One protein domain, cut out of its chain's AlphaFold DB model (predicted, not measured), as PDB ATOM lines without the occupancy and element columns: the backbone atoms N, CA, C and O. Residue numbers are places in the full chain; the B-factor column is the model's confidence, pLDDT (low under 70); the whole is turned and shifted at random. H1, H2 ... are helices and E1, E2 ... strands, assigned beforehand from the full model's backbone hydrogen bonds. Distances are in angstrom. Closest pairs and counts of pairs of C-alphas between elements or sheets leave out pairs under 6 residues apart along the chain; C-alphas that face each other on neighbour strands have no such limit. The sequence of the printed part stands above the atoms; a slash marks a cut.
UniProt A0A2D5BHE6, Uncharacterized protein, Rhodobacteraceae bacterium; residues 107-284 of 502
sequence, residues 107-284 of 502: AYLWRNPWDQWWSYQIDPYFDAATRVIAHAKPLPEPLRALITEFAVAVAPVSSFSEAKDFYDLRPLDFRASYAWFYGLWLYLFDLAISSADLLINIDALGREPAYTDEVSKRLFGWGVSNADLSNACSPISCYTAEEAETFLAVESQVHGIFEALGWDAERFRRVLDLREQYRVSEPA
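Overview. This is residues 107 to 284 of the 502 residues of an uncharacterized protein of Rhodobacteraceae bacterium (UniProt A0A2D5BHE6). The domain is a body of crossed helices built round one long helix, H5, with H1, H3, H8 and H9 packed round it and H4 packed on H2 at one far end. A small sheet of two parallel strands, E1 and E2, lies between residues 185 to 195 of H5 and helix H7, which makes the opposite end. The printed part has 178 residues, in the order E1 H1 H2 H3 H4 H5 E2 H6 H7 H8 H9, and is mostly helix. It is compact, with a radius of gyration of the C-alphas of 17.5 A and a rounded outline of 47 by 36 by 33 A.

Along the chain. E1, residues 107 to 110, begins at C-alpha 107 at (3.173, -22.470, 31.206). H1 holds residues 113 to 120, H2 124 to 135 over 18.3 A, H3 141 to 149 and H4 160 to 168. H5, residues 174 to 195, is 30.9 A long and begins at C-alpha 174 at (-20.890, -4.897, 26.772). E2 holds residues 198 to 201, H6 202 to 205 and H7 209 to 221 over 18.2 A. H8, residues 241 to 260, is 28.1 A long. H9, residues 265 to 277, is 17.6 A long and ends at C-alpha 277 at (-7.703, -18.563, 45.437).

Arrangement. H5 is the hub, touching five helices. H1 touches it at a steep tilt of 66 degrees, closest at the C-alphas of Pro 113 and Tyr 182, 6.6 A. H2 and H5 only just touch, with 3 pairs of C-alphas within 8 A, closest at Thr 130 and Phe 181, 7.1 A. H3 touches H5 at a shallow tilt of 4 degrees, opposite ways, closest at the C-alphas of Leu 143 and Gly 183, 6.4 A. H8 touches it at a steep tilt of 60 degrees, closest at the C-alphas of Ala 179 and Val 250, 6.1 A. H9 stands about perpendicular to it at 82 degrees, and the two touch, closest at the C-alphas of Asp 190 and Val 271, 6.2 A. H4 touches H2, closest at the C-alphas of Ala 128 and Lys 164, 5.4 A, and is apart from H5. E1 and E2 are parallel neighbours, with N 108 and O 198 within hydrogen-bond range at 2.9 A; with H1 to H5 between them they form a strand-helix-strand unit, two parallel strands joined through helices. H6 and H7 touch only at the corner, closest at the C-alphas of Leu 205 and Thr 212, 5.2 A. In H1, H3, H4, H5, H7, H8 and H9 every O i to N i+4 pair is within hydrogen-bond range; in H2 5 of 8 are, and H6 is too short for such a pair.

Size, cuts and confidence. The C-alphas farthest apart, of Ser 158 and Ala 284, are 49.3 A apart. The printed part has no cut. The link from H7 to H8, residues 222 to 240, is long. The mean pLDDT of the printed part is 91.9; residues 157 to 158 and 281 to 284 are under 70.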
ATOM      1  N   ALA A 107       3.736 -23.414  30.246       97.31
ATOM      2  CA  ALA A 107       3.173 -22.470  31.206       97.31
ATOM      3  C   ALA A 107       1.959 -21.763  30.594       97.31
ATOM      4  O   ALA A 107       2.019 -21.298  29.458       97.31
ATOM      5  N   TYR A 108       0.875 -21.658  31.360       97.75
ATOM      6  CA  TYR A 108      -0.306 -20.892  30.982       97.75
ATOM      7  C   TYR A 108      -0.419 -19.641  31.845       97.75
ATOM      8  O   TYR A 108      -0.533 -19.732  33.070       97.75
ATOM      9  N   LEU A 109      -0.390 -18.480  31.198       95.75
ATOM     10  CA  LEU A 109      -0.572 -17.195  31.858       95.75
ATOM     11  C   LEU A 109      -2.058 -16.845  31.896       95.75
ATOM     12  O   LEU A 109      -2.735 -16.892  30.869       95.75
ATOM     13  N   TRP A 110      -2.558 -16.459  33.063       95.94
ATOM     14  CA  TRP A 110      -3.951 -16.060  33.224       95.94
ATOM     15  C   TRP A 110      -4.103 -14.916  34.223       95.94
ATOM     16  O   TRP A 110      -3.195 -14.594  34.991       95.94
ATOM     17  N   ARG A 111      -5.264 -14.273  34.164       94.44
ATOM     18  CA  ARG A 111      -5.659 -13.134  34.992       94.44
ATOM     19  C   ARG A 111      -7.115 -13.280  35.402       94.44
ATOM     20  O   ARG A 111      -7.843 -14.098  34.828       94.44
ATOM     21  N   ASN A 112      -7.547 -12.461  36.356       94.12
ATOM     22  CA  ASN A 112      -8.960 -12.261  36.618       94.12
ATOM     23  C   ASN A 112      -9.668 -11.849  35.309       94.12
ATOM     24  O   ASN A 112      -9.181 -10.957  34.604       94.12
ATOM     25  N   PRO A 113     -10.801 -12.484  34.955       96.31
ATOM     26  CA  PRO A 113     -11.462 -12.229  33.681       96.31
ATOM     27  C   PRO A 113     -11.940 -10.779  33.539       96.31
ATOM     28  O   PRO A 113     -11.979 -10.276  32.421       96.31
ATOM     29  N   TRP A 114     -12.264 -10.081  34.633       94.94
ATOM     30  CA  TRP A 114     -12.736  -8.694  34.572       94.94
ATOM     31  C   TRP A 114     -11.597  -7.765  34.169       94.94
ATOM     32  O   TRP A 114     -11.705  -7.048  33.175       94.94
ATOM     33  N   ASP A 115     -10.469  -7.847  34.876       91.88
ATOM     34  CA  ASP A 115      -9.294  -7.017  34.597       91.88
ATOM     35  C   ASP A 115      -8.674  -7.346  33.237       91.88
ATOM     36  O   ASP A 115      -8.215  -6.455  32.516       91.88
ATOM     37  N   GLN A 116      -8.686  -8.624  32.851       93.44
ATOM     38  CA  GLN A 116      -8.227  -9.037  31.531       93.44
ATOM     39  C   GLN A 116      -9.139  -8.496  30.429       93.44
ATOM     40  O   GLN A 116      -8.631  -7.929  29.460       93.44
ATOM     41  N   TRP A 117     -10.461  -8.601  30.585       95.00
ATOM     42  CA  TRP A 117     -11.397  -8.036  29.618       95.00
ATOM     43  C   TRP A 117     -11.209  -6.528  29.491       95.00
ATOM     44  O   TRP A 117     -11.089  -6.042  28.370       95.00
ATOM     45  N   TRP A 118     -11.090  -5.795  30.604       90.25
ATOM     46  CA  TRP A 118     -10.827  -4.353  30.583       90.25
ATOM     47  C   TRP A 118      -9.521  -3.993  29.884       90.25
ATOM     48  O   TRP A 118      -9.491  -3.041  29.106       90.25
ATOM     49  N   SER A 119      -8.465  -4.787  30.086       87.31
ATOM     50  CA  SER A 119      -7.198  -4.580  29.381       87.31
ATOM     51  C   SER A 119      -7.319  -4.753  27.865       87.31
ATOM     52  O   SER A 119      -6.548  -4.154  27.129       87.31
ATOM     53  N   TYR A 120      -8.308  -5.512  27.382       89.25
ATOM     54  CA  TYR A 120      -8.576  -5.666  25.950       89.25
ATOM     55  C   TYR A 120      -9.392  -4.505  25.374       89.25
ATOM     56  O   TYR A 120      -9.453  -4.353  24.160       89.25
ATOM     57  N   GLN A 121      -9.984  -3.654  26.216       87.44
ATOM     58  CA  GLN A 121     -10.802  -2.526  25.760       87.44
ATOM     59  C   GLN A 121      -9.976  -1.322  25.301       87.44
ATOM     60  O   GLN A 121     -10.535  -0.372  24.760       87.44
ATOM     61  N   ILE A 122      -8.657  -1.350  25.515       81.06
ATOM     62  CA  ILE A 122      -7.746  -0.274  25.106       81.06
ATOM     63  C   ILE A 122      -7.484  -0.268  23.594       81.06
ATOM     64  O   ILE A 122      -7.103   0.766  23.053       81.06
ATOM     65  N   ASP A 123      -7.675  -1.410  22.925       82.25
ATOM     66  CA  ASP A 123      -7.434  -1.576  21.493       82.25
ATOM     67  C   ASP A 123      -8.513  -2.491  20.876       82.25
ATOM     68  O   ASP A 123      -8.634  -3.653  21.286       82.25
ATOM     69  N   PRO A 124      -9.289  -2.017  19.878       83.12
ATOM     70  CA  PRO A 124     -10.314  -2.825  19.209       83.12
ATOM     71  C   PRO A 124      -9.764  -4.109  18.571       83.12
ATOM     72  O   PRO A 124     -10.518  -5.069  18.390       83.12
ATOM     73  N   TYR A 125      -8.455  -4.177  18.296       86.31
ATOM     74  CA  TYR A 125      -7.785  -5.385  17.826       86.31
ATOM     75  C   TYR A 125      -8.095  -6.610  18.690       86.31
ATOM     76  O   TYR A 125      -8.305  -7.689  18.138       86.31
ATOM     77  N   PHE A 126      -8.141  -6.482  20.020       89.25
ATOM     78  CA  PHE A 126      -8.362  -7.642  20.884       89.25
ATOM     79  C   PHE A 126      -9.788  -8.192  20.767       89.25
ATOM     80  O   PHE A 126      -9.961  -9.410  20.689       89.25
ATOM     81  N   ASP A 127     -10.801  -7.322  20.688       88.94
ATOM     82  CA  ASP A 127     -12.191  -7.741  20.465       88.94
ATOM     83  C   ASP A 127     -12.313  -8.472  19.118       88.94
ATOM     84  O   ASP A 127     -12.765  -9.617  19.072       88.94
ATOM     85  N   ALA A 128     -11.777  -7.882  18.043       90.94
ATOM     86  CA  ALA A 128     -11.766  -8.506  16.723       90.94
ATOM     87  C   ALA A 128     -11.013  -9.848  16.722       90.94
ATOM     88  O   ALA A 128     -11.557 -10.857  16.275       90.94
ATOM     89  N   ALA A 129      -9.795  -9.901  17.267       91.44
ATOM     90  CA  ALA A 129      -8.964 -11.106  17.277       91.44
ATOM     91  C   ALA A 129      -9.616 -12.260  18.052       91.44
ATOM     92  O   ALA A 129      -9.593 -13.400  17.584       91.44
ATOM     93  N   THR A 130     -10.247 -11.989  19.201       93.19
ATOM     94  CA  THR A 130     -10.993 -13.036  19.917       93.19
ATOM     95  C   THR A 130     -12.197 -13.525  19.118       93.19
ATOM     96  O   THR A 130     -12.518 -14.707  19.169       93.19
ATOM     97  N   ARG A 131     -12.859 -12.667  18.337       94.19
ATOM     98  CA  ARG A 131     -13.984 -13.061  17.474       94.19
ATOM     99  C   ARG A 131     -13.546 -13.819  16.226       94.19
ATOM    100  O   ARG A 131     -14.322 -14.616  15.708       94.19
ATOM    101  N   VAL A 132     -12.311 -13.654  15.753       93.81
ATOM    102  CA  VAL A 132     -11.776 -14.508  14.675       93.81
ATOM    103  C   VAL A 132     -11.711 -15.976  15.121       93.81
ATOM    104  O   VAL A 132     -11.964 -16.862  14.311       93.81
ATOM    105  N   ILE A 133     -11.508 -16.256  16.417       94.62
ATOM    106  CA  ILE A 133     -11.529 -17.626  16.972       94.62
ATOM    107  C   ILE A 133     -12.892 -18.317  16.769       94.62
ATOM    108  O   ILE A 133     -12.951 -19.544  16.702       94.62
ATOM    109  N   ALA A 134     -13.987 -17.569  16.579       94.25
ATOM    110  CA  ALA A 134     -15.299 -18.136  16.246       94.25
ATOM    111  C   ALA A 134     -15.294 -18.971  14.948       94.25
ATOM    112  O   ALA A 134     -16.186 -19.791  14.736       94.25
ATOM    113  N   HIS A 135     -14.283 -18.787  14.093       92.38
ATOM    114  CA  HIS A 135     -14.089 -19.533  12.848       92.38
ATOM    115  C   HIS A 135     -13.311 -20.834  12.995       92.38
ATOM    116  O   HIS A 135     -13.131 -21.545  12.003       92.38
ATOM    117  N   ALA A 136     -12.847 -21.153  14.203       94.69
ATOM    118  CA  ALA A 136     -12.052 -22.343  14.439       94.69
ATOM    119  C   ALA A 136     -12.791 -23.628  14.019       94.69
ATOM    120  O   ALA A 136     -14.007 -23.781  14.174       94.69
ATOM    121  N   LYS A 137     -12.035 -24.578  13.476       93.81
ATOM    122  CA  LYS A 137     -12.484 -25.894  13.030       93.81
ATOM    123  C   LYS A 137     -11.553 -26.950  13.644       93.81
ATOM    124  O   LYS A 137     -10.433 -27.104  13.166       93.81
ATOM    125  N   PRO A 138     -12.000 -27.682  14.681       96.00
ATOM    126  CA  PRO A 138     -13.310 -27.576  15.330       96.00
ATOM    127  C   PRO A 138     -13.458 -26.303  16.189       96.00
ATOM    128  O   PRO A 138     -12.477 -25.745  16.669       96.00
ATOM    129  N   LEU A 139     -14.705 -25.876  16.416       97.00
ATOM    130  CA  LEU A 139     -15.072 -24.919  17.471       97.00
ATOM    131  C   LEU A 139     -15.867 -25.691  18.536       97.00
ATOM    132  O   LEU A 139     -16.890 -26.291  18.165       97.00
ATOM    133  N   PRO A 140     -15.439 -25.673  19.815       97.88
ATOM    134  CA  PRO A 140     -16.145 -26.318  20.914       97.88
ATOM    135  C   PRO A 140     -17.620 -25.923  20.991       97.88
ATOM    136  O   PRO A 140     -17.981 -24.758  20.815       97.88
ATOM    137  N   GLU A 141     -18.477 -26.902  21.274       98.12
ATOM    138  CA  GLU A 141     -19.932 -26.727  21.271       98.12
ATOM    139  C   GLU A 141     -20.428 -25.615  22.216       98.12
ATOM    140  O   GLU A 141     -21.213 -24.785  21.751       98.12
ATOM    141  N   PRO A 142     -19.921 -25.474  23.461       98.19
ATOM    142  CA  PRO A 142     -20.329 -24.370  24.331       98.19
ATOM    143  C   PRO A 142     -20.028 -22.983  23.754       98.19
ATOM    144  O   PRO A 142     -20.850 -22.076  23.856       98.19
ATOM    145  N   LEU A 143     -18.895 -22.821  23.063       98.12
ATOM    146  CA  LEU A 143     -18.542 -21.558  22.411       98.12
ATOM    147  C   LEU A 143     -19.437 -21.277  21.199       98.12
ATOM    148  O   LEU A 143     -19.845 -20.140  20.974       98.12
ATOM    149  N   ARG A 144     -19.803 -22.314  20.438       97.88
ATOM    150  CA  ARG A 144     -20.767 -22.191  19.335       97.88
ATOM    151  C   ARG A 144     -22.153 -21.770  19.833       97.88
ATOM    152  O   ARG A 144     -22.821 -20.969  19.177       97.88
ATOM    153  N   ALA A 145     -22.578 -22.284  20.984       98.19
ATOM    154  CA  ALA A 145     -23.842 -21.898  21.599       98.19
ATOM    155  C   ALA A 145     -23.833 -20.431  22.050       98.19
ATOM    156  O   ALA A 145     -24.807 -19.726  21.795       98.19
ATOM    157  N   LEU A 146     -22.717 -19.934  22.599       97.94
ATOM    158  CA  LEU A 146     -22.569 -18.514  22.944       97.94
ATOM    159  C   LEU A 146     -22.736 -17.582  21.744       97.94
ATOM    160  O   LEU A 146     -23.387 -16.548  21.870       97.94
ATOM    161  N   ILE A 147     -22.193 -17.954  20.580       96.50
ATOM    162  CA  ILE A 147     -22.366 -17.171  19.347       96.50
ATOM    163  C   ILE A 147     -23.853 -16.983  19.034       96.50
ATOM    164  O   ILE A 147     -24.276 -15.890  18.664       96.50
ATOM    165  N   THR A 148     -24.644 -18.044  19.208       96.62
ATOM    166  CA  THR A 148     -26.082 -18.023  18.925       96.62
ATOM    167  C   THR A 148     -26.844 -17.228  19.984       96.62
ATOM    168  O   THR A 148     -27.619 -16.345  19.628       96.62
ATOM    169  N   GLU A 149     -26.597 -17.496  21.268       97.31
ATOM    170  CA  GLU A 149     -27.312 -16.866  22.387       97.31
ATOM    171  C   GLU A 149     -27.080 -15.352  22.454       97.31
ATOM    172  O   GLU A 149     -28.015 -14.577  22.646       97.31
ATOM    173  N   PHE A 150     -25.836 -14.915  22.257       94.88
ATOM    174  CA  PHE A 150     -25.461 -13.502  22.334       94.88
ATOM    175  C   PHE A 150     -25.450 -12.807  20.969       94.88
ATOM    176  O   PHE A 150     -24.958 -11.685  20.863       94.88
ATOM    177  N   ALA A 151     -25.983 -13.463  19.928       93.50
ATOM    178  CA  ALA A 151     -26.043 -12.951  18.558       93.50
ATOM    179  C   ALA A 151     -24.699 -12.377  18.064       93.50
ATOM    180  O   ALA A 151     -24.644 -11.334  17.408       93.50
ATOM    181  N   VAL A 152     -23.594 -13.057  18.385       91.19
ATOM    182  CA  VAL A 152     -22.252 -12.625  17.983       91.19
ATOM    183  C   VAL A 152     -22.143 -12.760  16.469       91.19
ATOM    184  O   VAL A 152     -22.124 -13.865  15.930       91.19
ATOM    185  N   ALA A 153     -22.070 -11.633  15.760       89.19
ATOM    186  CA  ALA A 153     -21.906 -11.646  14.312       89.19
ATOM    187  C   ALA A 153     -20.588 -12.338  13.932       89.19
ATOM    188  O   ALA A 153     -19.533 -11.985  14.464       89.19
ATOM    189  N   VAL A 154     -20.665 -13.275  12.984       90.12
ATOM    190  CA  VAL A 154     -19.546 -14.078  12.475       90.12
ATOM    191  C   VAL A 154     -19.233 -13.642  11.042       90.12
ATOM    192  O   VAL A 154     -20.121 -13.629  10.190       90.12
ATOM    193  N   ALA A 155     -17.982 -13.255  10.776       89.62
ATOM    194  CA  ALA A 155     -17.577 -12.728   9.470       89.62
ATOM    195  C   ALA A 155     -17.694 -13.788   8.352       89.62
ATOM    196  O   ALA A 155     -17.273 -14.916   8.558       89.62
ATOM    197  N   PRO A 156     -18.193 -13.481   7.145       82.12
ATOM    198  CA  PRO A 156     -18.376 -14.483   6.083       82.12
ATOM    199  C   PRO A 156     -17.088 -14.882   5.323       82.12
ATOM    200  O   PRO A 156     -17.168 -15.571   4.310       82.12
ATOM    201  N   VAL A 157     -15.915 -14.413   5.753       69.19
ATOM    202  CA  VAL A 157     -14.721 -14.220   4.904       69.19
ATOM    203  C   VAL A 157     -13.569 -15.193   5.178       69.19
ATOM    204  O   VAL A 157     -13.541 -15.870   6.203       69.19
ATOM    205  N   SER A 158     -12.622 -15.261   4.231       68.12
ATOM    206  CA  SER A 158     -11.520 -16.237   4.179       68.12
ATOM    207  C   SER A 158     -10.231 -15.820   4.890       68.12
ATOM    208  O   SER A 158      -9.435 -16.695   5.214       68.12
ATOM    209  N   SER A 159      -9.992 -14.522   5.120       84.19
ATOM    210  CA  SER A 159      -8.728 -14.031   5.698       84.19
ATOM    211  C   SER A 159      -8.905 -13.290   7.028       84.19
ATOM    212  O   SER A 159      -9.978 -12.773   7.343       84.19
ATOM    213  N   PHE A 160      -7.818 -13.191   7.807       85.56
ATOM    214  CA  PHE A 160      -7.804 -12.438   9.068       85.56
ATOM    215  C   PHE A 160      -8.123 -10.952   8.868       85.56
ATOM    216  O   PHE A 160      -8.918 -10.403   9.625       85.56
ATOM    217  N   SER A 161      -7.529 -10.304   7.855       86.19
ATOM    218  CA  SER A 161      -7.730  -8.867   7.615       86.19
ATOM    219  C   SER A 161      -9.193  -8.559   7.313       86.19
ATOM    220  O   SER A 161      -9.770  -7.669   7.926       86.19
ATOM    221  N   GLU A 162      -9.819  -9.345   6.434       88.50
ATOM    222  CA  GLU A 162     -11.236  -9.176   6.102       88.50
ATOM    223  C   GLU A 162     -12.133  -9.430   7.320       88.50
ATOM    224  O   GLU A 162     -13.119  -8.721   7.528       88.50
ATOM    225  N   ALA A 163     -11.807 -10.436   8.142       90.56
ATOM    226  CA  ALA A 163     -12.575 -10.737   9.347       90.56
ATOM    227  C   ALA A 163     -12.450  -9.610  10.379       90.56
ATOM    228  O   ALA A 163     -13.449  -9.216  10.981       90.56
ATOM    229  N   LYS A 164     -11.244  -9.057  10.544       89.31
ATOM    230  CA  LYS A 164     -10.987  -7.908  11.408       89.31
ATOM    231  C   LYS A 164     -11.786  -6.689  10.951       89.31
ATOM    232  O   LYS A 164     -12.529  -6.141  11.756       89.31
ATOM    233  N   ASP A 165     -11.701  -6.319   9.675       88.69
ATOM    234  CA  ASP A 165     -12.441  -5.175   9.124       88.69
ATOM    235  C   ASP A 165     -13.957  -5.348   9.311       88.69
ATOM    236  O   ASP A 165     -14.670  -4.415   9.684       88.69
ATOM    237  N   PHE A 166     -14.464  -6.571   9.118       90.50
ATOM    238  CA  PHE A 166     -15.868  -6.889   9.365       90.50
ATOM    239  C   PHE A 166     -16.274  -6.671  10.833       90.50
ATOM    240  O   PHE A 166     -17.369  -6.154  11.083       90.50
ATOM    241  N   TYR A 167     -15.424  -7.072  11.785       91.44
ATOM    242  CA  TYR A 167     -15.680  -6.952  13.223       91.44
ATOM    243  C   TYR A 167     -15.507  -5.530  13.750       91.44
ATOM    244  O   TYR A 167     -16.319  -5.107  14.573       91.44
ATOM    245  N   ASP A 168     -14.546  -4.770  13.230       86.81
ATOM    246  CA  ASP A 168     -14.352  -3.356  13.571       86.81
ATOM    247  C   ASP A 168     -15.584  -2.515  13.195       86.81
ATOM    248  O   ASP A 168     -15.973  -1.597  13.916       86.81
ATOM    249  N   LEU A 169     -16.251  -2.865  12.091       87.06
ATOM    250  CA  LEU A 169     -17.502  -2.234  11.657       87.06
ATOM    251  C   LEU A 169     -18.741  -2.741  12.410       87.06
ATOM    252  O   LEU A 169     -19.839  -2.227  12.194       87.06
ATOM    253  N   ARG A 170     -18.595  -3.765  13.254       89.06
ATOM    254  CA  ARG A 170     -19.684  -4.412  14.001       89.06
ATOM    255  C   ARG A 170     -19.233  -4.721  15.429       89.06
ATOM    256  O   ARG A 170     -19.145  -5.906  15.778       89.06
ATOM    257  N   PRO A 171     -18.899  -3.698  16.237       89.44
ATOM    258  CA  PRO A 171     -18.508  -3.910  17.619       89.44
ATOM    259  C   PRO A 171     -19.651  -4.582  18.385       89.44
ATOM    260  O   PRO A 171     -20.822  -4.454  18.027       89.44
ATOM    261  N   LEU A 172     -19.301  -5.332  19.425       90.50
ATOM    262  CA  LEU A 172     -20.276  -5.942  20.323       90.50
ATOM    263  C   LEU A 172     -20.615  -4.978  21.461       90.50
ATOM    264  O   LEU A 172     -19.759  -4.213  21.920       90.50
ATOM    265  N   ASP A 173     -21.854  -5.041  21.949       90.88
ATOM    266  CA  ASP A 173     -22.200  -4.386  23.206       90.88
ATOM    267  C   ASP A 173     -21.454  -5.023  24.389       90.88
ATOM    268  O   ASP A 173     -20.793  -6.059  24.262       90.88
ATOM    269  N   PHE A 174     -21.538  -4.390  25.562       92.12
ATOM    270  CA  PHE A 174     -20.890  -4.897  26.772       92.12
ATOM    271  C   PHE A 174     -21.241  -6.368  27.042       92.12
ATOM    272  O   PHE A 174     -20.347  -7.173  27.303       92.12
ATOM    273  N   ARG A 175     -22.529  -6.721  26.965       95.50
ATOM    274  CA  ARG A 175     -23.024  -8.043  27.357       95.50
ATOM    275  C   ARG A 175     -22.499  -9.114  26.408       95.50
ATOM    276  O   ARG A 175     -21.967 -10.112  26.883       95.50
ATOM    277  N   ALA A 176     -22.606  -8.906  25.098       96.00
ATOM    278  CA  ALA A 176     -22.125  -9.845  24.094       96.00
ATOM    279  C   ALA A 176     -20.588  -9.916  24.055       96.00
ATOM    280  O   ALA A 176     -20.033 -11.014  23.993       96.00
ATOM    281  N   SER A 177     -19.895  -8.773  24.152       95.56
ATOM    282  CA  SER A 177     -18.424  -8.706  24.184       95.56
ATOM    283  C   SER A 177     -17.870  -9.460  25.394       95.56
ATOM    284  O   SER A 177     -16.992 -10.312  25.247       95.56
ATOM    285  N   TYR A 178     -18.414  -9.200  26.589       97.44
ATOM    286  CA  TYR A 178     -17.967  -9.875  27.803       97.44
ATOM    287  C   TYR A 178     -18.366 -11.353  27.826       97.44
ATOM    288  O   TYR A 178     -17.535 -12.182  28.182       97.44
ATOM    289  N   ALA A 179     -19.580 -11.722  27.399       98.31
ATOM    290  CA  ALA A 179     -20.000 -13.125  27.348       98.31
ATOM    291  C   ALA A 179     -19.107 -13.970  26.430       98.31
ATOM    292  O   ALA A 179     -18.683 -15.062  26.811       98.31
ATOM    293  N   TRP A 180     -18.786 -13.453  25.239       97.88
ATOM    294  CA  TRP A 180     -17.884 -14.116  24.300       97.88
ATOM    295  C   TRP A 180     -16.477 -14.277  24.884       97.88
ATOM    296  O   TRP A 180     -15.939 -15.387  24.913       97.88
ATOM    297  N   PHE A 181     -15.907 -13.187  25.407       97.88
ATOM    298  CA  PHE A 181     -14.599 -13.214  26.056       97.88
ATOM    299  C   PHE A 181     -14.567 -14.197  27.232       97.88
ATOM    300  O   PHE A 181     -13.665 -15.027  27.315       97.88
ATOM    301  N   TYR A 182     -15.549 -14.121  28.130       98.56
ATOM    302  CA  TYR A 182     -15.600 -14.938  29.334       98.56
ATOM    303  C   TYR A 182     -15.780 -16.418  29.001       98.56
ATOM    304  O   TYR A 182     -15.120 -17.261  29.601       98.56
ATOM    305  N   GLY A 183     -16.604 -16.745  28.004       98.44
ATOM    306  CA  GLY A 183     -16.738 -18.109  27.502       98.44
ATOM    307  C   GLY A 183     -15.423 -18.681  26.977       98.44
ATOM    308  O   GLY A 183     -15.050 -19.799  27.340       98.44
ATOM    309  N   LEU A 184     -14.693 -17.904  26.168       98.12
ATOM    310  CA  LEU A 184     -13.354 -18.274  25.703       98.12
ATOM    311  C   LEU A 184     -12.381 -18.446  26.872       98.12
ATOM    312  O   LEU A 184     -11.697 -19.465  26.946       98.12
ATOM    313  N   TRP A 185     -12.339 -17.481  27.794       98.31
ATOM    314  CA  TRP A 185     -11.490 -17.518  28.985       98.31
ATOM    315  C   TRP A 185     -11.763 -18.770  29.822       98.31
ATOM    316  O   TRP A 185     -10.833 -19.501  30.147       98.31
ATOM    317  N   LEU A 186     -13.035 -19.063  30.100       98.50
ATOM    318  CA  LEU A 186     -13.473 -20.204  30.901       98.50
ATOM    319  C   LEU A 186     -13.071 -21.529  30.249       98.50
ATOM    320  O   LEU A 186     -12.507 -22.401  30.909       98.50
ATOM    321  N   TYR A 187     -13.326 -21.668  28.945       98.44
ATOM    322  CA  TYR A 187     -12.980 -22.874  28.196       98.44
ATOM    323  C   TYR A 187     -11.463 -23.100  28.153       98.44
ATOM    324  O   TYR A 187     -10.985 -24.200  28.432       98.44
ATOM    325  N   LEU A 188     -10.701 -22.057  27.815       98.06
ATOM    326  CA  LEU A 188      -9.245 -22.140  27.706       98.06
ATOM    327  C   LEU A 188      -8.576 -22.350  29.059       98.06
ATOM    328  O   LEU A 188      -7.582 -23.070  29.136       98.06
ATOM    329  N   PHE A 189      -9.123 -21.774  30.127       98.12
ATOM    330  CA  PHE A 189      -8.562 -21.955  31.454       98.12
ATOM    331  C   PHE A 189      -8.777 -23.380  31.973       98.12
ATOM    332  O   PHE A 189      -7.832 -23.981  32.476       98.12
ATOM    333  N   ASP A 190      -9.950 -23.983  31.764       98.19
ATOM    334  CA  ASP A 190     -10.142 -25.406  32.074       98.19
ATOM    335  C   ASP A 190      -9.230 -26.325  31.238       98.19
ATOM    336  O   ASP A 190      -8.625 -27.266  31.769       98.19
ATOM    337  N   LEU A 191      -9.064 -26.018  29.946       97.56
ATOM    338  CA  LEU A 191      -8.128 -26.744  29.087       97.56
ATOM    339  C   LEU A 191      -6.695 -26.658  29.631       97.56
ATOM    340  O   LEU A 191      -5.987 -27.668  29.689       97.56
ATOM    341  N   ALA A 192      -6.280 -25.468  30.066       98.00
ATOM    342  CA  ALA A 192      -4.975 -25.230  30.662       98.00
ATOM    343  C   ALA A 192      -4.798 -25.968  31.993       98.00
ATOM    344  O   ALA A 192      -3.751 -26.578  32.187       98.00
ATOM    345  N   ILE A 193      -5.809 -25.991  32.869       97.81
ATOM    346  CA  ILE A 193      -5.776 -26.758  34.130       97.81
ATOM    347  C   ILE A 193      -5.453 -28.233  33.870       97.81
ATOM    348  O   ILE A 193      -4.708 -28.850  34.628       97.81
ATOM    349  N   SER A 194      -5.986 -28.787  32.782       96.50
ATOM    350  CA  SER A 194      -5.799 -30.198  32.436       96.50
ATOM    351  C   SER A 194      -4.482 -30.487  31.705       96.50
ATOM    352  O   SER A 194      -4.036 -31.633  31.680       96.50
ATOM    353  N   SER A 195      -3.859 -29.474  31.093       97.38
ATOM    354  CA  SER A 195      -2.828 -29.693  30.063       97.38
ATOM    355  C   SER A 195      -1.507 -28.974  30.326       97.38
ATOM    356  O   SER A 195      -0.448 -29.489  29.955       97.38
ATOM    357  N   ALA A 196      -1.529 -27.802  30.961       98.00
ATOM    358  CA  ALA A 196      -0.330 -27.037  31.277       98.00
ATOM    359  C   ALA A 196       0.439 -27.664  32.452       98.00
ATOM    360  O   ALA A 196      -0.131 -28.309  33.328       98.00
ATOM    361  N   ASP A 197       1.759 -27.480  32.474       98.19
ATOM    362  CA  ASP A 197       2.629 -27.925  33.571       98.19
ATOM    363  C   ASP A 197       2.710 -26.894  34.709       98.19
ATOM    364  O   ASP A 197       3.097 -27.230  35.830       98.19
ATOM    365  N   LEU A 198       2.383 -25.634  34.408       97.81
ATOM    366  CA  LEU A 198       2.371 -24.522  35.351       97.81
ATOM    367  C   LEU A 198       1.278 -23.522  34.969       97.81
ATOM    368  O   LEU A 198       1.209 -23.081  33.823       97.81
ATOM    369  N   LEU A 199       0.455 -23.135  35.939       98.00
ATOM    370  CA  LEU A 199      -0.501 -22.040  35.806       98.00
ATOM    371  C   LEU A 199       0.066 -20.823  36.535       98.00
ATOM    372  O   LEU A 199       0.373 -20.909  37.725       98.00
ATOM    373  N   ILE A 200       0.203 -19.702  35.833       96.69
ATOM    374  CA  ILE A 200       0.752 -18.463  36.385       96.69
ATOM    375  C   ILE A 200      -0.340 -17.400  36.369       96.69
ATOM    376  O   ILE A 200      -0.743 -16.930  35.304       96.69
ATOM    377  N   ASN A 201      -0.811 -17.019  37.553       95.88
ATOM    378  CA  ASN A 201      -1.708 -15.889  37.718       95.88
ATOM    379  C   ASN A 201      -0.881 -14.593  37.731       95.88
ATOM    380  O   ASN A 201      -0.109 -14.352  38.659       95.88
ATOM    381  N   ILE A 202      -1.018 -13.760  36.701       92.88
ATOM    382  CA  ILE A 202      -0.207 -12.537  36.569       92.88
ATOM    383  C   ILE A 202      -0.591 -11.499  37.638       92.88
ATOM    384  O   ILE A 202       0.257 -10.732  38.091       92.88
ATOM    385  N   ASP A 203      -1.850 -11.487  38.072       90.81
ATOM    386  CA  ASP A 203      -2.351 -10.542  39.071       90.81
ATOM    387  C   ASP A 203      -1.683 -10.751  40.448       90.81
ATOM    388  O   ASP A 203      -1.369  -9.779  41.141       90.81
ATOM    389  N   ALA A 204      -1.378 -12.001  40.804       91.50
ATOM    390  CA  ALA A 204      -0.642 -12.368  42.014       91.50
ATOM    391  C   ALA A 204       0.891 -12.280  41.852       91.50
ATOM    392  O   ALA A 204       1.597 -11.998  42.823       91.50
ATOM    393  N   LEU A 205       1.422 -12.492  40.637       91.06
ATOM    394  CA  LEU A 205       2.856 -12.699  40.382       91.06
ATOM    395  C   LEU A 205       3.767 -11.565  40.875       91.06
ATOM    396  O   LEU A 205       4.853 -11.848  41.372       91.06
ATOM    397  N   GLY A 206       3.339 -10.307  40.763       82.44
ATOM    398  CA  GLY A 206       4.103  -9.138  41.229       82.44
ATOM    399  C   GLY A 206       3.731  -8.637  42.629       82.44
ATOM    400  O   GLY A 206       4.309  -7.660  43.102       82.44
ATOM    401  N   ARG A 207       2.740  -9.251  43.288       85.75
ATOM    402  CA  ARG A 207       2.145  -8.730  44.536       85.75
ATOM    403  C   ARG A 207       2.345  -9.636  45.736       85.75
ATOM    404  O   ARG A 207       2.378  -9.147  46.863       85.75
ATOM    405  N   GLU A 208       2.493 -10.932  45.502       90.56
ATOM    406  CA  GLU A 208       2.656 -11.934  46.545       90.56
ATOM    407  C   GLU A 208       4.072 -12.517  46.488       90.56
ATOM    408  O   GLU A 208       4.311 -13.452  45.725       90.56
ATOM    409  N   PRO A 209       5.025 -12.034  47.315       91.44
ATOM    410  CA  PRO A 209       6.426 -12.453  47.223       91.44
ATOM    411  C   PRO A 209       6.630 -13.968  47.336       91.44
ATOM    412  O   PRO A 209       7.523 -14.526  46.704       91.44
ATOM    413  N   ALA A 210       5.791 -14.644  48.130       93.31
ATOM    414  CA  ALA A 210       5.815 -16.098  48.259       93.31
ATOM    415  C   ALA A 210       5.420 -16.801  46.950       93.31
ATOM    416  O   ALA A 210       6.055 -17.784  46.571       93.31
ATOM    417  N   TYR A 211       4.416 -16.278  46.243       93.94
ATOM    418  CA  TYR A 211       3.996 -16.798  44.947       93.94
ATOM    419  C   TYR A 211       5.039 -16.501  43.860       93.94
ATOM    420  O   TYR A 211       5.390 -17.389  43.085       93.94
ATOM    421  N   THR A 212       5.623 -15.295  43.852       94.00
ATOM    422  CA  THR A 212       6.740 -14.939  42.960       94.00
ATOM    423  C   THR A 212       7.925 -15.894  43.124       94.00
ATOM    424  O   THR A 212       8.480 -16.373  42.135       94.00
ATOM    425  N   ASP A 213       8.312 -16.198  44.367       93.94
ATOM    426  CA  ASP A 213       9.394 -17.135  44.683       93.94
ATOM    427  C   ASP A 213       9.051 -18.571  44.252       93.94
ATOM    428  O   ASP A 213       9.892 -19.263  43.670       93.94
ATOM    429  N   GLU A 214       7.805 -19.018  44.451       95.44
ATOM    430  CA  GLU A 214       7.341 -20.323  43.966       95.44
ATOM    431  C   GLU A 214       7.468 -20.439  42.440       95.44
ATOM    432  O   GLU A 214       8.080 -21.389  41.939       95.44
ATOM    433  N   VAL A 215       6.934 -19.464  41.698       96.56
ATOM    434  CA  VAL A 215       7.004 -19.437  40.231       96.56
ATOM    435  C   VAL A 215       8.458 -19.356  39.760       96.56
ATOM    436  O   VAL A 215       8.855 -20.120  38.879       96.56
ATOM    437  N   SER A 216       9.290 -18.524  40.395       95.25
ATOM    438  CA  SER A 216      10.720 -18.408  40.069       95.25
ATOM    439  C   SER A 216      11.454 -19.740  40.237       95.25
ATOM    440  O   SER A 216      12.219 -20.146  39.363       95.25
ATOM    441  N   LYS A 217      11.181 -20.481  41.320       95.31
ATOM    442  CA  LYS A 217      11.753 -21.819  41.549       95.31
ATOM    443  C   LYS A 217      11.292 -22.836  40.509       95.31
ATOM    444  O   LYS A 217      12.093 -23.669  40.080       95.31
ATOM    445  N   ARG A 218      10.021 -22.784  40.093       96.81
ATOM    446  CA  ARG A 218       9.484 -23.653  39.032       96.81
ATOM    447  C   ARG A 218      10.177 -23.389  37.695       96.81
ATOM    448  O   ARG A 218      10.638 -24.343  37.074       96.81
ATOM    449  N   LEU A 219      10.302 -22.120  37.301       95.50
ATOM    450  CA  LEU A 219      10.991 -21.705  36.074       95.50
ATOM    451  C   LEU A 219      12.480 -22.076  36.101       95.50
ATOM    452  O   LEU A 219      12.991 -22.643  35.136       95.50
ATOM    453  N   PHE A 220      13.155 -21.866  37.234       95.31
ATOM    454  CA  PHE A 220      14.536 -22.310  37.427       95.31
ATOM    455  C   PHE A 220      14.676 -23.827  37.244       95.31
ATOM    456  O   PHE A 220      15.573 -24.293  36.542       95.31
ATOM    457  N   GLY A 221      13.745 -24.611  37.797       95.50
ATOM    458  CA  GLY A 221      13.684 -26.062  37.601       95.50
ATOM    459  C   GLY A 221      13.441 -26.502  36.148       95.50
ATOM    460  O   GLY A 221      13.677 -27.664  35.824       95.50
ATOM    461  N   TRP A 222      12.988 -25.602  35.272       95.31
ATOM    462  CA  TRP A 222      12.833 -25.834  33.829       95.31
ATOM    463  C   TRP A 222      14.044 -25.384  33.000       95.31
ATOM    464  O   TRP A 222      14.040 -25.551  31.779       95.31
ATOM    465  N   GLY A 223      15.081 -24.843  33.646       93.12
ATOM    466  CA  GLY A 223      16.285 -24.333  32.988       93.12
ATOM    467  C   GLY A 223      16.261 -22.830  32.703       93.12
ATOM    468  O   GLY A 223      17.220 -22.316  32.135       93.12
ATOM    469  N   VAL A 224      15.219 -22.101  33.124       91.50
ATOM    470  CA  VAL A 224      15.170 -20.637  32.992       91.50
ATOM    471  C   VAL A 224      15.959 -20.009  34.142       91.50
ATOM    472  O   VAL A 224      15.452 -19.820  35.248       91.50
ATOM    473  N   SER A 225      17.236 -19.719  33.903       87.62
ATOM    474  CA  SER A 225      18.095 -19.042  34.877       87.62
ATOM    475  C   SER A 225      17.811 -17.540  34.932       87.62
ATOM    476  O   SER A 225      17.664 -16.915  33.886       87.62
ATOM    477  N   ASN A 226      17.836 -16.951  36.133       84.62
ATOM    478  CA  ASN A 226      17.724 -15.501  36.358       84.62
ATOM    479  C   ASN A 226      16.438 -14.861  35.802       84.62
ATOM    480  O   ASN A 226      16.484 -13.747  35.291       84.62
ATOM    481  N   ALA A 227      15.296 -15.551  35.898       86.12
ATOM    482  CA  ALA A 227      14.007 -14.940  35.585       86.12
ATOM    483  C   ALA A 227      13.767 -13.723  36.498       86.12
ATOM    484  O   ALA A 227      13.610 -13.879  37.710       86.12
ATOM    485  N   ASP A 228      13.752 -12.525  35.918       87.19
ATOM    486  CA  ASP A 228      13.359 -11.306  36.619       87.19
ATOM    487  C   ASP A 228      11.845 -11.120  36.494       87.19
ATOM    488  O   ASP A 228      11.323 -10.851  35.415       87.19
ATOM    489  N   LEU A 229      11.143 -11.310  37.612       89.62
ATOM    490  CA  LEU A 229       9.690 -11.149  37.714       89.62
ATOM    491  C   LEU A 229       9.305  -9.882  38.492       89.62
ATOM    492  O   LEU A 229       8.134  -9.679  38.803       89.62
ATOM    493  N   SER A 230      10.275  -9.028  38.833       83.25
ATOM    494  CA  SER A 230      10.055  -7.860  39.695       83.25
ATOM    495  C   SER A 230       9.156  -6.792  39.063       83.25
ATOM    496  O   SER A 230       8.517  -6.018  39.774       83.25
ATOM    497  N   ASN A 231       9.072  -6.771  37.731       81.81
ATOM    498  CA  ASN A 231       8.220  -5.873  36.959       81.81
ATOM    499  C   ASN A 231       6.893  -6.516  36.516       81.81
ATOM    500  O   ASN A 231       6.132  -5.872  35.793       81.81
ATOM    501  N   ALA A 232       6.587  -7.749  36.943       84.69
ATOM    502  CA  ALA A 232       5.362  -8.467  36.585       84.69
ATOM    503  C   ALA A 232       4.132  -7.942  37.356       84.69
ATOM    504  O   ALA A 232       3.408  -8.684  38.018       84.69
ATOM    505  N   CYS A 233       3.901  -6.632  37.285       79.38
ATOM    506  CA  CYS A 233       2.853  -5.921  38.002       79.38
ATOM    507  C   CYS A 233       1.737  -5.529  37.035       79.38
ATOM    508  O   CYS A 233       1.805  -4.489  36.381       79.38
ATOM    509  N   SER A 234       0.686  -6.346  36.962       81.50
ATOM    510  CA  SER A 234      -0.511  -5.966  36.209       81.50
ATOM    511  C   SER A 234      -1.403  -5.002  37.008       81.50
ATOM    512  O   SER A 234      -1.551  -5.156  38.231       81.50
ATOM    513  N   PRO A 235      -2.025  -4.004  36.346       81.94
ATOM    514  CA  PRO A 235      -3.085  -3.204  36.951       81.94
ATOM    515  C   PRO A 235      -4.263  -4.099  37.343       81.94
ATOM    516  O   PRO A 235      -4.717  -4.897  36.527       81.94
ATOM    517  N   ILE A 236      -4.758  -3.955  38.572       82.62
ATOM    518  CA  ILE A 236      -5.973  -4.628  39.057       82.62
ATOM    519  C   ILE A 236      -6.910  -3.528  39.499       82.62
ATOM    520  O   ILE A 236      -6.485  -2.661  40.267       82.62
ATOM    521  N   SER A 237      -8.143  -3.580  39.018       83.56
ATOM    522  CA  SER A 237      -9.154  -2.590  39.340       83.56
ATOM    523  C   SER A 237     -10.022  -3.022  40.517       83.56
ATOM    524  O   SER A 237     -10.281  -4.205  40.734       83.56
ATOM    525  N   CYS A 238     -10.518  -2.033  41.257       82.19
ATOM    526  CA  CYS A 238     -11.652  -2.225  42.156       82.19
ATOM    527  C   CYS A 238     -12.949  -2.089  41.363       82.19
ATOM    528  O   CYS A 238     -13.050  -1.206  40.507       82.19
ATOM    529  N   TYR A 239     -13.949  -2.908  41.684       83.69
ATOM    530  CA  TYR A 239     -15.258  -2.893  41.033       83.69
ATOM    531  C   TYR A 239     -16.337  -2.557  42.050       83.69
ATOM    532  O   TYR A 239     -16.336  -3.094  43.156       83.69
ATOM    533  N   THR A 240     -17.276  -1.689  41.680       85.00
ATOM    534  CA  THR A 240     -18.434  -1.432  42.544       85.00
ATOM    535  C   THR A 240     -19.318  -2.680  42.634       85.00
ATOM    536  O   THR A 240     -19.275  -3.553  41.768       85.00
ATOM    537  N   ALA A 241     -20.175  -2.754  43.657       86.94
ATOM    538  CA  ALA A 241     -21.138  -3.852  43.780       86.94
ATOM    539  C   ALA A 241     -22.056  -3.975  42.545       86.94
ATOM    540  O   ALA A 241     -22.373  -5.084  42.130       86.94
ATOM    541  N   GLU A 242     -22.425  -2.848  41.930       87.62
ATOM    542  CA  GLU A 242     -23.247  -2.799  40.713       87.62
ATOM    543  C   GLU A 242     -22.485  -3.302  39.472       87.62
ATOM    544  O   GLU A 242     -23.019  -4.091  38.688       87.62
ATOM    545  N   GLU A 243     -21.215  -2.900  39.301       88.12
ATOM    546  CA  GLU A 243     -20.350  -3.426  38.234       88.12
ATOM    547  C   GLU A 243     -20.170  -4.943  38.394       88.12
ATOM    548  O   GLU A 243     -20.334  -5.698  37.434       88.12
ATOM    549  N   ALA A 244     -19.888  -5.393  39.619       91.25
ATOM    550  CA  ALA A 244     -19.726  -6.802  39.949       91.25
ATOM    551  C   ALA A 244     -21.003  -7.609  39.665       91.25
ATOM    552  O   ALA A 244     -20.926  -8.655  39.024       91.25
ATOM    553  N   GLU A 245     -22.177  -7.126  40.084       93.38
ATOM    554  CA  GLU A 245     -23.466  -7.771  39.798       93.38
ATOM    555  C   GLU A 245     -23.702  -7.903  38.289       93.38
ATOM    556  O   GLU A 245     -24.118  -8.961  37.813       93.38
ATOM    557  N   THR A 246     -23.356  -6.866  37.523       94.31
ATOM    558  CA  THR A 246     -23.485  -6.863  36.063       94.31
ATOM    559  C   THR A 246     -22.600  -7.931  35.413       94.31
ATOM    560  O   THR A 246     -23.077  -8.696  34.571       94.31
ATOM    561  N   PHE A 247     -21.328  -8.035  35.815       96.12
ATOM    562  CA  PHE A 247     -20.435  -9.086  35.323       96.12
ATOM    563  C   PHE A 247     -20.928 -10.481  35.720       96.12
ATOM    564  O   PHE A 247     -21.058 -11.353  34.861       96.12
ATOM    565  N   LEU A 248     -21.262 -10.686  36.997       96.81
ATOM    566  CA  LEU A 248     -21.734 -11.972  37.520       96.81
ATOM    567  C   LEU A 248     -23.027 -12.442  36.838       96.81
ATOM    568  O   LEU A 248     -23.187 -13.636  36.589       96.81
ATOM    569  N   ALA A 249     -23.929 -11.524  36.482       98.06
ATOM    570  CA  ALA A 249     -25.142 -11.852  35.738       98.06
ATOM    571  C   ALA A 249     -24.838 -12.415  34.339       98.06
ATOM    572  O   ALA A 249     -25.529 -13.330  33.886       98.06
ATOM    573  N   VAL A 250     -23.805 -11.902  33.658       98.44
ATOM    574  CA  VAL A 250     -23.351 -12.445  32.368       98.44
ATOM    575  C   VAL A 250     -22.646 -13.787  32.560       98.44
ATOM    576  O   VAL A 250     -22.942 -14.733  31.833       98.44
ATOM    577  N   GLU A 251     -21.766 -13.906  33.557       98.50
ATOM    578  CA  GLU A 251     -21.065 -15.165  33.855       98.50
ATOM    579  C   GLU A 251     -22.040 -16.306  34.155       98.50
ATOM    580  O   GLU A 251     -21.889 -17.392  33.606       98.50
ATOM    581  N   SER A 252     -23.079 -16.037  34.948       98.44
ATOM    582  CA  SER A 252     -24.128 -17.007  35.278       98.44
ATOM    583  C   SER A 252     -24.866 -17.520  34.034       98.44
ATOM    584  O   SER A 252     -25.133 -18.715  33.911       98.44
ATOM    585  N   GLN A 253     -25.131 -16.650  33.051       98.56
ATOM    586  CA  GLN A 253     -25.722 -17.070  31.773       98.56
ATOM    587  C   GLN A 253     -24.768 -17.965  30.976       98.56
ATOM    588  O   GLN A 253     -25.188 -18.993  30.448       98.56
ATOM    589  N   VAL A 254     -23.481 -17.605  30.920       98.69
ATOM    590  CA  VAL A 254     -22.454 -18.430  30.266       98.69
ATOM    591  C   VAL A 254     -22.341 -19.798  30.946       98.69
ATOM    592  O   VAL A 254     -22.295 -20.814  30.254       98.69
ATOM    593  N   HIS A 255     -22.356 -19.848  32.284       98.56
ATOM    594  CA  HIS A 255     -22.353 -21.100  33.046       98.56
ATOM    595  C   HIS A 255     -23.564 -21.959  32.701       98.56
ATOM    596  O   HIS A 255     -23.379 -23.114  32.338       98.56
ATOM    597  N   GLY A 256     -24.773 -21.389  32.697       98.44
ATOM    598  CA  GLY A 256     -25.991 -22.122  32.341       98.44
ATOM    599  C   GLY A 256     -25.947 -22.739  30.934       98.44
ATOM    600  O   GLY A 256     -26.408 -23.861  30.735       98.44
ATOM    601  N   ILE A 257     -25.338 -22.051  29.961       98.62
ATOM    602  CA  ILE A 257     -25.135 -22.582  28.599       98.62
ATOM    603  C   ILE A 257     -24.150 -23.753  28.609       98.62
ATOM    604  O   ILE A 257     -24.390 -24.777  27.973       98.62
ATOM    605  N   PHE A 258     -23.040 -23.616  29.333       98.56
ATOM    606  CA  PHE A 258     -22.016 -24.654  29.434       98.56
ATOM    607  C   PHE A 258     -22.553 -25.895  30.174       98.56
ATOM    608  O   PHE A 258     -22.334 -27.018  29.716       98.56
ATOM    609  N   GLU A 259     -23.311 -25.709  31.259       98.31
ATOM    610  CA  GLU A 259     -23.999 -26.772  32.006       98.31
ATOM    611  C   GLU A 259     -25.001 -27.528  31.126       98.31
ATOM    612  O   GLU A 259     -24.989 -28.759  31.085       98.31
ATOM    613  N   ALA A 260     -25.829 -26.804  30.362       98.25
ATOM    614  CA  ALA A 260     -26.790 -27.403  29.434       98.25
ATOM    615  C   ALA A 260     -26.122 -28.270  28.348       98.25
ATOM    616  O   ALA A 260     -26.760 -29.166  27.795       98.25
ATOM    617  N   LEU A 261     -24.837 -28.027  28.074       98.19
ATOM    618  CA  LEU A 261     -24.010 -28.750  27.105       98.19
ATOM    619  C   LEU A 261     -23.041 -29.742  27.769       98.19
ATOM    620  O   LEU A 261     -22.064 -30.177  27.159       98.19
ATOM    621  N   GLY A 262     -23.319 -30.128  29.015       97.06
ATOM    622  CA  GLY A 262     -22.656 -31.245  29.682       97.06
ATOM    623  C   GLY A 262     -21.400 -30.885  30.471       97.06
ATOM    624  O   GLY A 262     -20.670 -31.793  30.865       97.06
ATOM    625  N   TRP A 263     -21.129 -29.602  30.736       97.94
ATOM    626  CA  TRP A 263     -20.157 -29.260  31.777       97.94
ATOM    627  C   TRP A 263     -20.714 -29.624  33.150       97.94
ATOM    628  O   TRP A 263     -21.794 -29.180  33.533       97.94
ATOM    629  N   ASP A 264     -19.961 -30.425  33.900       96.38
ATOM    630  CA  ASP A 264     -20.325 -30.792  35.262       96.38
ATOM    631  C   ASP A 264     -19.879 -29.743  36.294       96.38
ATOM    632  O   ASP A 264     -19.019 -28.887  36.053       96.38
ATOM    633  N   ALA A 265     -20.463 -29.838  37.489       96.19
ATOM    634  CA  ALA A 265     -20.149 -28.953  38.606       96.19
ATOM    635  C   ALA A 265     -18.684 -29.055  39.063       96.19
ATOM    636  O   ALA A 265     -18.150 -28.102  39.630       96.19
ATOM    637  N   GLU A 266     -18.014 -30.191  38.838       96.56
ATOM    638  CA  GLU A 266     -16.610 -30.352  39.212       96.56
ATOM    639  C   GLU A 266     -15.710 -29.482  38.332       96.56
ATOM    640  O   GLU A 266     -14.810 -28.816  38.841       96.56
ATOM    641  N   ARG A 267     -15.989 -29.441  37.028       96.38
ATOM    642  CA  ARG A 267     -15.279 -28.630  36.041       96.38
ATOM    643  C   ARG A 267     -15.358 -27.145  36.374       96.38
ATOM    644  O   ARG A 267     -14.319 -26.492  36.466       96.38
ATOM    645  N   PHE A 268     -16.560 -26.638  36.654       97.25
ATOM    646  CA  PHE A 268     -16.729 -25.261  37.128       97.25
ATOM    647  C   PHE A 268     -15.979 -25.018  38.427       97.25
ATOM    648  O   PHE A 268     -15.226 -24.054  38.525       97.25
ATOM    649  N   ARG A 269     -16.137 -25.913  39.406       97.25
ATOM    650  CA  ARG A 269     -15.483 -25.773  40.704       97.25
ATOM    651  C   ARG A 269     -13.962 -25.680  40.565       97.25
ATOM    652  O   ARG A 269     -13.378 -24.800  41.174       97.25
ATOM    653  N   ARG A 270     -13.312 -26.495  39.723       96.81
ATOM    654  CA  ARG A 270     -11.852 -26.400  39.499       96.81
ATOM    655  C   ARG A 270     -11.420 -25.019  39.004       96.81
ATOM    656  O   ARG A 270     -10.420 -24.491  39.482       96.81
ATOM    657  N   VAL A 271     -12.166 -24.439  38.064       97.31
ATOM    658  CA  VAL A 271     -11.865 -23.103  37.528       97.31
ATOM    659  C   VAL A 271     -12.147 -22.011  38.564       97.31
ATOM    660  O   VAL A 271     -11.321 -21.122  38.773       97.31
ATOM    661  N   LEU A 272     -13.309 -22.068  39.215       96.94
ATOM    662  CA  LEU A 272     -13.759 -21.042  40.153       96.94
ATOM    663  C   LEU A 272     -12.960 -21.057  41.462       96.94
ATOM    664  O   LEU A 272     -12.629 -19.983  41.957       96.94
ATOM    665  N   ASP A 273     -12.581 -22.234  41.972       97.44
ATOM    666  CA  ASP A 273     -11.718 -22.374  43.151       97.44
ATOM    667  C   ASP A 273     -10.359 -21.700  42.896       97.44
ATOM    668  O   ASP A 273      -9.882 -20.943  43.739       97.44
ATOM    669  N   LEU A 274      -9.757 -21.907  41.715       96.56
ATOM    670  CA  LEU A 274      -8.506 -21.236  41.340       96.56
ATOM    671  C   LEU A 274      -8.693 -19.726  41.190       96.56
ATOM    672  O   LEU A 274      -7.868 -18.956  41.679       96.56
ATOM    673  N   ARG A 275      -9.772 -19.282  40.536       95.19
ATOM    674  CA  ARG A 275     -10.080 -17.850  40.414       95.19
ATOM    675  C   ARG A 275     -10.189 -17.185  41.785       95.19
ATOM    676  O   ARG A 275      -9.642 -16.101  41.957       95.19
ATOM    677  N   GLU A 276     -10.885 -17.814  42.728       94.44
ATOM    678  CA  GLU A 276     -11.072 -17.271  44.074       94.44
ATOM    679  C   GLU A 276      -9.783 -17.345  44.901       94.44
ATOM    680  O   GLU A 276      -9.457 -16.392  45.600       94.44
ATOM    681  N   GLN A 277      -9.000 -18.423  44.767       93.88
ATOM    682  CA  GLN A 277      -7.703 -18.563  45.437       93.88
ATOM    683  C   GLN A 277      -6.756 -17.399  45.120       93.88
ATOM    684  O   GLN A 277      -6.048 -16.937  46.010       93.88
ATOM    685  N   TYR A 278      -6.738 -16.939  43.867       91.25
ATOM    686  CA  TYR A 278      -5.887 -15.834  43.409       91.25
ATOM    687  C   TYR A 278      -6.648 -14.512  43.274       91.25
ATOM    688  O   TYR A 278      -6.215 -13.598  42.567       91.25
ATOM    689  N   ARG A 279      -7.805 -14.392  43.930       87.25
ATOM    690  CA  ARG A 279      -8.532 -13.132  43.982       87.25
ATOM    691  C   ARG A 279      -7.762 -12.162  44.866       87.25
ATOM    692  O   ARG A 279      -7.702 -12.315  46.082       87.25
ATOM    693  N   VAL A 280      -7.188 -11.139  44.246       74.62
ATOM    694  CA  VAL A 280      -6.475 -10.099  44.981       74.62
ATOM    695  C   VAL A 280      -7.483  -9.270  45.777       74.62
ATOM    696  O   VAL A 280      -8.452  -8.753  45.220       74.62
ATOM    697  N   SER A 281      -7.257  -9.160  47.086       69.19
ATOM    698  CA  SER A 281      -8.042  -8.304  47.978       69.19
ATOM    699  C   SER A 281      -8.013  -6.848  47.510       69.19
ATOM    700  O   SER A 281      -6.984  -6.377  47.015       69.19
ATOM    701  N   GLU A 282      -9.121  -6.128  47.700       62.88
ATOM    702  CA  GLU A 282      -9.248  -4.721  47.303       62.88
ATOM    703  C   GLU A 282      -8.069  -3.883  47.842       62.88
ATOM    704  O   GLU A 282      -7.794  -3.907  49.051       62.88
ATOM    705  N   PRO A 283      -7.325  -3.159  46.983       56.94
ATOM    706  CA  PRO A 283      -6.311  -2.229  47.450       56.94
ATOM    707  C   PRO A 283      -6.968  -1.144  48.309       56.94
ATOM    708  O   PRO A 283      -7.892  -0.461  47.882       56.94
ATOM    709  N   ALA A 284      -6.470  -0.955  49.531       44.78
ATOM    710  CA  ALA A 284      -7.006   0.042  50.450       44.78
ATOM    711  C   ALA A 284      -6.868   1.472  49.877       44.78
ATOM    712  O   ALA A 284      -5.764   2.021  49.841       44.78
TER     713      ALA A 284